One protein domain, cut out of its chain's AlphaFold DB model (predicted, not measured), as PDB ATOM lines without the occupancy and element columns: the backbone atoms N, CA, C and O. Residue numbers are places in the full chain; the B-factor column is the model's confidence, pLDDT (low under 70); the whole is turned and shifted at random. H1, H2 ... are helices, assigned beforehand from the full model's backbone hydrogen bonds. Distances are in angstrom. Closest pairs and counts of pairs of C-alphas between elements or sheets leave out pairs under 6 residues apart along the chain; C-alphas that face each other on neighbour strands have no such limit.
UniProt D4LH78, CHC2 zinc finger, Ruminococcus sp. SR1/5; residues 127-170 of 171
ATOM      1  N   ALA A 127     -41.850 -22.293   9.652       77.44
ATOM      2  CA  ALA A 127     -41.368 -21.447  10.745       77.44
ATOM      3  C   ALA A 127     -40.135 -20.590  10.380       77.44
ATOM      4  O   ALA A 127     -39.992 -19.463  10.852       77.44
ATOM      5  N   GLU A 128     -39.234 -21.090   9.531       80.81
ATOM      6  CA  GLU A 128     -38.066 -20.326   9.071       80.81
ATOM      7  C   GLU A 128     -38.438 -19.271   8.020       80.81
ATOM      8  O   GLU A 128     -37.777 -18.230   7.936       80.81
ATOM      9  N   TRP A 129     -39.481 -19.522   7.219       82.75
ATOM     10  CA  TRP A 129     -40.046 -18.519   6.315       82.75
ATOM     11  C   TRP A 129     -40.694 -17.382   7.095       82.75
ATOM     12  O   TRP A 129     -40.368 -16.226   6.825       82.75
ATOM     13  N   ASP A 130     -41.518 -17.702   8.092       85.19
ATOM     14  CA  ASP A 130     -42.186 -16.707   8.935       85.19
ATOM     15  C   ASP A 130     -41.178 -15.861   9.713       85.19
ATOM     16  O   ASP A 130     -41.283 -14.636   9.758       85.19
ATOM     17  N   TYR A 131     -40.140 -16.498  10.262       89.44
ATOM     18  CA  TYR A 131     -39.064 -15.782  10.939       89.44
ATOM     19  C   TYR A 131     -38.327 -14.828   9.990       89.44
ATOM     20  O   TYR A 131     -38.054 -13.684  10.347       89.44
ATOM     21  N   ARG A 132     -38.024 -15.259   8.758       86.75
ATOM     22  CA  ARG A 132     -37.372 -14.394   7.760       86.75
ATOM     23  C   ARG A 132     -38.259 -13.243   7.316       86.75
ATOM     24  O   ARG A 132     -37.768 -12.122   7.225       86.75
ATOM     25  N   ASP A 133     -39.531 -13.510   7.043       87.88
ATOM     26  CA  ASP A 133     -40.501 -12.481   6.678       87.88
ATOM     27  C   ASP A 133     -40.648 -11.448   7.802       87.88
ATOM     28  O   ASP A 133     -40.583 -10.247   7.548       87.88
ATOM     29  N   HIS A 134     -40.718 -11.901   9.057       92.31
ATOM     30  CA  HIS A 134     -40.712 -11.025  10.225       92.31
ATOM     31  C   HIS A 134     -39.443 -10.168  10.299       92.31
ATOM     32  O   HIS A 134     -39.541  -8.948  10.396       92.31
ATOM     33  N   VAL A 135     -38.256 -10.775  10.186       92.31
ATOM     34  CA  VAL A 135     -36.981 -10.040  10.216       92.31
ATOM     35  C   VAL A 135     -36.908  -9.010   9.090       92.31
ATOM     36  O   VAL A 135     -36.480  -7.883   9.326       92.31
ATOM     37  N   TYR A 136     -37.342  -9.346   7.874       88.06
ATOM     38  CA  TYR A 136     -37.338  -8.396   6.761       88.06
ATOM     39  C   TYR A 136     -38.344  -7.265   6.955       88.06
ATOM     40  O   TYR A 136     -37.992  -6.110   6.718       88.06
ATOM     41  N   LYS A 137     -39.553  -7.560   7.442       86.75
ATOM     42  CA  LYS A 137     -40.528  -6.530   7.824       86.75
ATOM     43  C   LYS A 137     -39.958  -5.602   8.893       86.75
ATOM     44  O   LYS A 137     -40.078  -4.389   8.756       86.75
ATOM     45  N   GLU A 138     -39.257  -6.146   9.884       90.06
ATOM     46  CA  GLU A 138     -38.607  -5.356  10.929       90.06
ATOM     47  C   GLU A 138     -37.459  -4.509  10.363       90.06
ATOM     48  O   GLU A 138     -37.360  -3.319  10.654       90.06
ATOM     49  N   MET A 139     -36.632  -5.066   9.470       88.38
ATOM     50  CA  MET A 139     -35.556  -4.333   8.795       88.38
ATOM     51  C   MET A 139     -36.076  -3.121   8.013       88.38
ATOM     52  O   MET A 139     -35.453  -2.058   8.036       88.38
ATOM     53  N   LEU A 140     -37.236  -3.257   7.362       81.31
ATOM     54  CA  LEU A 140     -37.884  -2.159   6.643       81.31
ATOM     55  C   LEU A 140     -38.307  -1.018   7.583       81.31
ATOM     56  O   LEU A 140     -38.264   0.142   7.179       81.31
ATOM     57  N   THR A 141     -38.624  -1.296   8.851       80.81
ATOM     58  CA  THR A 141     -38.994  -0.245   9.820       80.81
ATOM     59  C   THR A 141     -37.831   0.695  10.159       80.81
ATOM     60  O   THR A 141     -38.065   1.833  10.580       80.81
ATOM     61  N   PHE A 142     -36.582   0.260   9.949       79.69
ATOM     62  CA  PHE A 142     -35.396   1.099  10.134       79.69
ATOM     63  C   PHE A 142     -35.143   2.050   8.959       79.69
ATOM     64  O   PHE A 142     -34.367   2.997   9.105       79.69
ATOM     65  N   LEU A 143     -35.808   1.857   7.814       79.94
ATOM     66  CA  LEU A 143     -35.691   2.713   6.628       79.94
ATOM     67  C   LEU A 143     -36.538   3.992   6.741       79.94
ATOM     68  O   LEU A 143     -37.150   4.431   5.778       79.94
ATOM     69  N   LYS A 144     -36.573   4.621   7.919       78.38
ATOM     70  CA  LYS A 144     -37.223   5.925   8.105       78.38
ATOM     71  C   LYS A 144     -36.299   7.038   7.631       78.38
ATOM     72  O   LYS A 144     -35.090   7.008   7.894       78.38
ATOM     73  N   LEU A 145     -36.858   8.066   6.993       76.94
ATOM     74  CA  LEU A 145     -36.073   9.242   6.643       76.94
ATOM     75  C   LEU A 145     -35.502   9.902   7.900       76.94
ATOM     76  O   LEU A 145     -36.213  10.331   8.809       76.94
ATOM     77  N   LYS A 146     -34.174  10.029   7.926       82.38
ATOM     78  CA  LYS A 146     -33.493  10.878   8.898       82.38
ATOM     79  C   LYS A 146     -33.776  12.340   8.580       82.38
ATOM     80  O   LYS A 146     -33.957  12.728   7.427       82.38
ATOM     81  N   GLU A 147     -33.703  13.170   9.609       83.06
ATOM     82  CA  GLU A 147     -33.919  14.613   9.507       83.06
ATOM     83  C   GLU A 147     -33.010  15.291   8.459       83.06
ATOM     84  O   GLU A 147     -33.420  16.206   7.748       83.06
ATOM     85  N   THR A 148     -31.784  14.792   8.287       84.56
ATOM     86  CA  THR A 148     -30.856  15.243   7.239       84.56
ATOM     87  C   THR A 148     -31.369  14.957   5.826       84.56
ATOM     88  O   THR A 148     -31.219  15.795   4.938       84.56
ATOM     89  N   HIS A 149     -31.995  13.797   5.609       85.94
ATOM     90  CA  HIS A 149     -32.561  13.408   4.317       85.94
ATOM     91  C   HIS A 149     -33.803  14.241   3.996       85.94
ATOM     92  O   HIS A 149     -33.922  14.733   2.877       85.94
ATOM     93  N   ARG A 150     -34.665  14.491   4.996       85.56
ATOM     94  CA  ARG A 150     -35.844  15.364   4.849       85.56
ATOM     95  C   ARG A 150     -35.449  16.758   4.378       85.56
ATOM     96  O   ARG A 150     -35.978  17.247   3.387       85.56
ATOM     97  N   ARG A 151     -34.448  17.365   5.022       86.25
ATOM     98  CA  ARG A 151     -33.923  18.677   4.604       86.25
ATOM     99  C   ARG A 151     -33.379  18.658   3.180       86.25
ATOM    100  O   ARG A 151     -33.599  19.609   2.441       86.25
ATOM    101  N   ASN A 152     -32.699  17.585   2.776       89.94
ATOM    102  CA  ASN A 152     -32.189  17.473   1.412       89.94
ATOM    103  C   ASN A 152     -33.316  17.384   0.370       89.94
ATOM    104  O   ASN A 152     -33.185  17.981  -0.693       89.94
ATOM    105  N   LEU A 153     -34.422  16.697   0.677       88.75
ATOM    106  CA  LEU A 153     -35.599  16.652  -0.198       88.75
ATOM    107  C   LEU A 153     -36.258  18.028  -0.342       88.75
ATOM    108  O   LEU A 153     -36.547  18.442  -1.462       88.75
ATOM    109  N   LEU A 154     -36.406  18.767   0.762       90.19
ATOM    110  CA  LEU A 154     -36.936  20.135   0.730       90.19
ATOM    111  C   LEU A 154     -36.054  21.072  -0.106       90.19
ATOM    112  O   LEU A 154     -36.556  21.836  -0.923       90.19
ATOM    113  N   LEU A 155     -34.727  20.969   0.034       92.56
ATOM    114  CA  LEU A 155     -33.776  21.750  -0.768       92.56
ATOM    115  C   LEU A 155     -33.860  21.447  -2.269       92.56
ATOM    116  O   LEU A 155     -33.523  22.303  -3.082       92.56
ATOM    117  N   ARG A 156     -34.301  20.244  -2.648       91.31
ATOM    118  CA  ARG A 156     -34.515  19.854  -4.049       91.31
ATOM    119  C   ARG A 156     -35.874  20.296  -4.596       91.31
ATOM    120  O   ARG A 156     -36.162  20.015  -5.754       91.31
ATOM    121  N   GLY A 157     -36.682  20.985  -3.788       90.94
ATOM    122  CA  GLY A 157     -37.957  21.562  -4.201       90.94
ATOM    123  C   GLY A 157     -39.188  20.717  -3.881       90.94
ATOM    124  O   GLY A 157     -40.266  21.075  -4.339       90.94
ATOM    125  N   LEU A 158     -39.067  19.631  -3.103       89.56
ATOM    126  CA  LEU A 158     -40.249  18.924  -2.596       89.56
ATOM    127  C   LEU A 158     -40.895  19.714  -1.456       89.56
ATOM    128  O   LEU A 158     -40.213  20.305  -0.617       89.56
ATOM    129  N   THR A 159     -42.220  19.675  -1.382       91.69
ATOM    130  CA  THR A 159     -42.978  20.242  -0.266       91.69
ATOM    131  C   THR A 159     -43.019  19.285   0.927       91.69
ATOM    132  O   THR A 159     -42.919  18.066   0.791       91.69
ATOM    133  N   LEU A 160     -43.228  19.830   2.129       88.12
ATOM    134  CA  LEU A 160     -43.382  19.033   3.354       88.12
ATOM    135  C   LEU A 160     -44.517  17.999   3.254       88.12
ATOM    136  O   LEU A 160     -44.394  16.904   3.801       88.12
ATOM    137  N   ASN A 161     -45.603  18.334   2.552       90.81
ATOM    138  CA  ASN A 161     -46.737  17.429   2.365       90.81
ATOM    139  C   ASN A 161     -46.390  16.260   1.438       90.81
ATOM    140  O   ASN A 161     -46.771  15.132   1.734       90.81
ATOM    141  N   GLU A 162     -45.643  16.500   0.359       87.56
ATOM    142  CA  GLU A 162     -45.188  15.434  -0.542       87.56
ATOM    143  C   GLU A 162     -44.225  14.482   0.166       87.56
ATOM    144  O   GLU A 162     -44.382  13.268   0.069       87.56
ATOM    145  N   VAL A 163     -43.281  15.016   0.950       88.00
ATOM    146  CA  VAL A 163     -42.360  14.188   1.745       88.00
ATOM    147  C   VAL A 163     -43.129  13.338   2.759       88.00
ATOM    148  O   VAL A 163     -42.860  12.146   2.873       88.00
ATOM    149  N   ARG A 164     -44.136  13.902   3.441       86.31
ATOM    150  CA  ARG A 164     -44.975  13.145   4.382       86.31
ATOM    151  C   ARG A 164     -45.770  12.036   3.687       86.31
ATOM    152  O   ARG A 164     -45.805  10.918   4.184       86.31
ATOM    153  N   GLN A 165     -46.371  12.318   2.531       85.69
ATOM    154  CA  GLN A 165     -47.084  11.298   1.752       85.69
ATOM    155  C   GLN A 165     -46.151  10.180   1.274       85.69
ATOM    156  O   GLN A 165     -46.564   9.026   1.195       85.69
ATOM    157  N   MET A 166     -44.897  10.500   0.948       81.81
ATOM    158  CA  MET A 166     -43.888   9.494   0.617       81.81
ATOM    159  C   MET A 166     -43.568   8.606   1.827       81.81
ATOM    160  O   MET A 166     -43.588   7.385   1.686       81.81
ATOM    161  N   GLU A 167     -43.397   9.192   3.015       80.88
ATOM    162  CA  GLU A 167     -43.164   8.439   4.256       80.88
ATOM    163  C   GLU A 167     -44.351   7.532   4.626       80.88
ATOM    164  O   GLU A 167     -44.156   6.375   4.991       80.88
ATOM    165  N   GLU A 168     -45.590   8.015   4.485       81.12
ATOM    166  CA  GLU A 168     -46.812   7.225   4.728       81.12
ATOM    167  C   GLU A 168     -46.948   6.042   3.759       81.12
ATOM    168  O   GLU A 168     -47.510   5.002   4.103       81.12
ATOM    169  N   ARG A 169     -46.398   6.180   2.549       78.12
ATOM    170  CA  ARG A 169     -46.351   5.123   1.532       78.12
ATOM    171  C   ARG A 169     -45.142   4.190   1.684       78.12
ATOM    172  O   ARG A 169     -45.028   3.251   0.897       78.12
ATOM    173  N   GLY A 170     -44.278   4.422   2.676       70.94
ATOM    174  CA  GLY A 170     -43.114   3.586   2.982       70.94
ATOM    175  C   GLY A 170     -41.866   3.876   2.142       70.94
ATOM    176  O   GLY A 170     -41.065   2.962   1.943       70.94
TER     177      GLY A 170
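This is residues 127 to 170 of the 171 residues of the protein "CHC2 zinc finger" of Ruminococcus sp. SR1/5 (UniProt D4LH78). This is an open hook: H1 is a long arm whose residues 127 to 139 stick out, the link 142 to 146 leads on, and H2 with H3 turns the chain back. The printed part has 44 residues, three named helices in the order H1, H2, H3 and no named strand: all helix. It is extended, with a radius of gyration of the C-alphas of 14.4 A and spans of 45 by 17 by 11 A.

Start at H1, residues 127 to 141, which is apart from H2, residues 147 to 155, and from H3, residues 160 to 168. H2 and H3 only just touch, with 3 pairs of C-alphas within 8 A, the closest being Leu 154 and Leu 160, 7.0 A apart. They run opposite ways at a steep tilt of 49 degrees. In H1, H2 and H3 every O i to N i+4 pair is within hydrogen-bond range.

Find C-alpha 127 at (-41.368, -21.447, 10.745); H1 runs 21.4 A to C-alpha 141. H2 covers 12.5 A; H3 covers 12.4 A, ending at C-alpha 168 at (-46.812, 7.225, 4.728).

The C-alphas farthest apart, Ala 127 and Gly 157, are 45.7 A apart. The printed part has no cut, both links are tight, and no printed residue is under 70 in pLDDT.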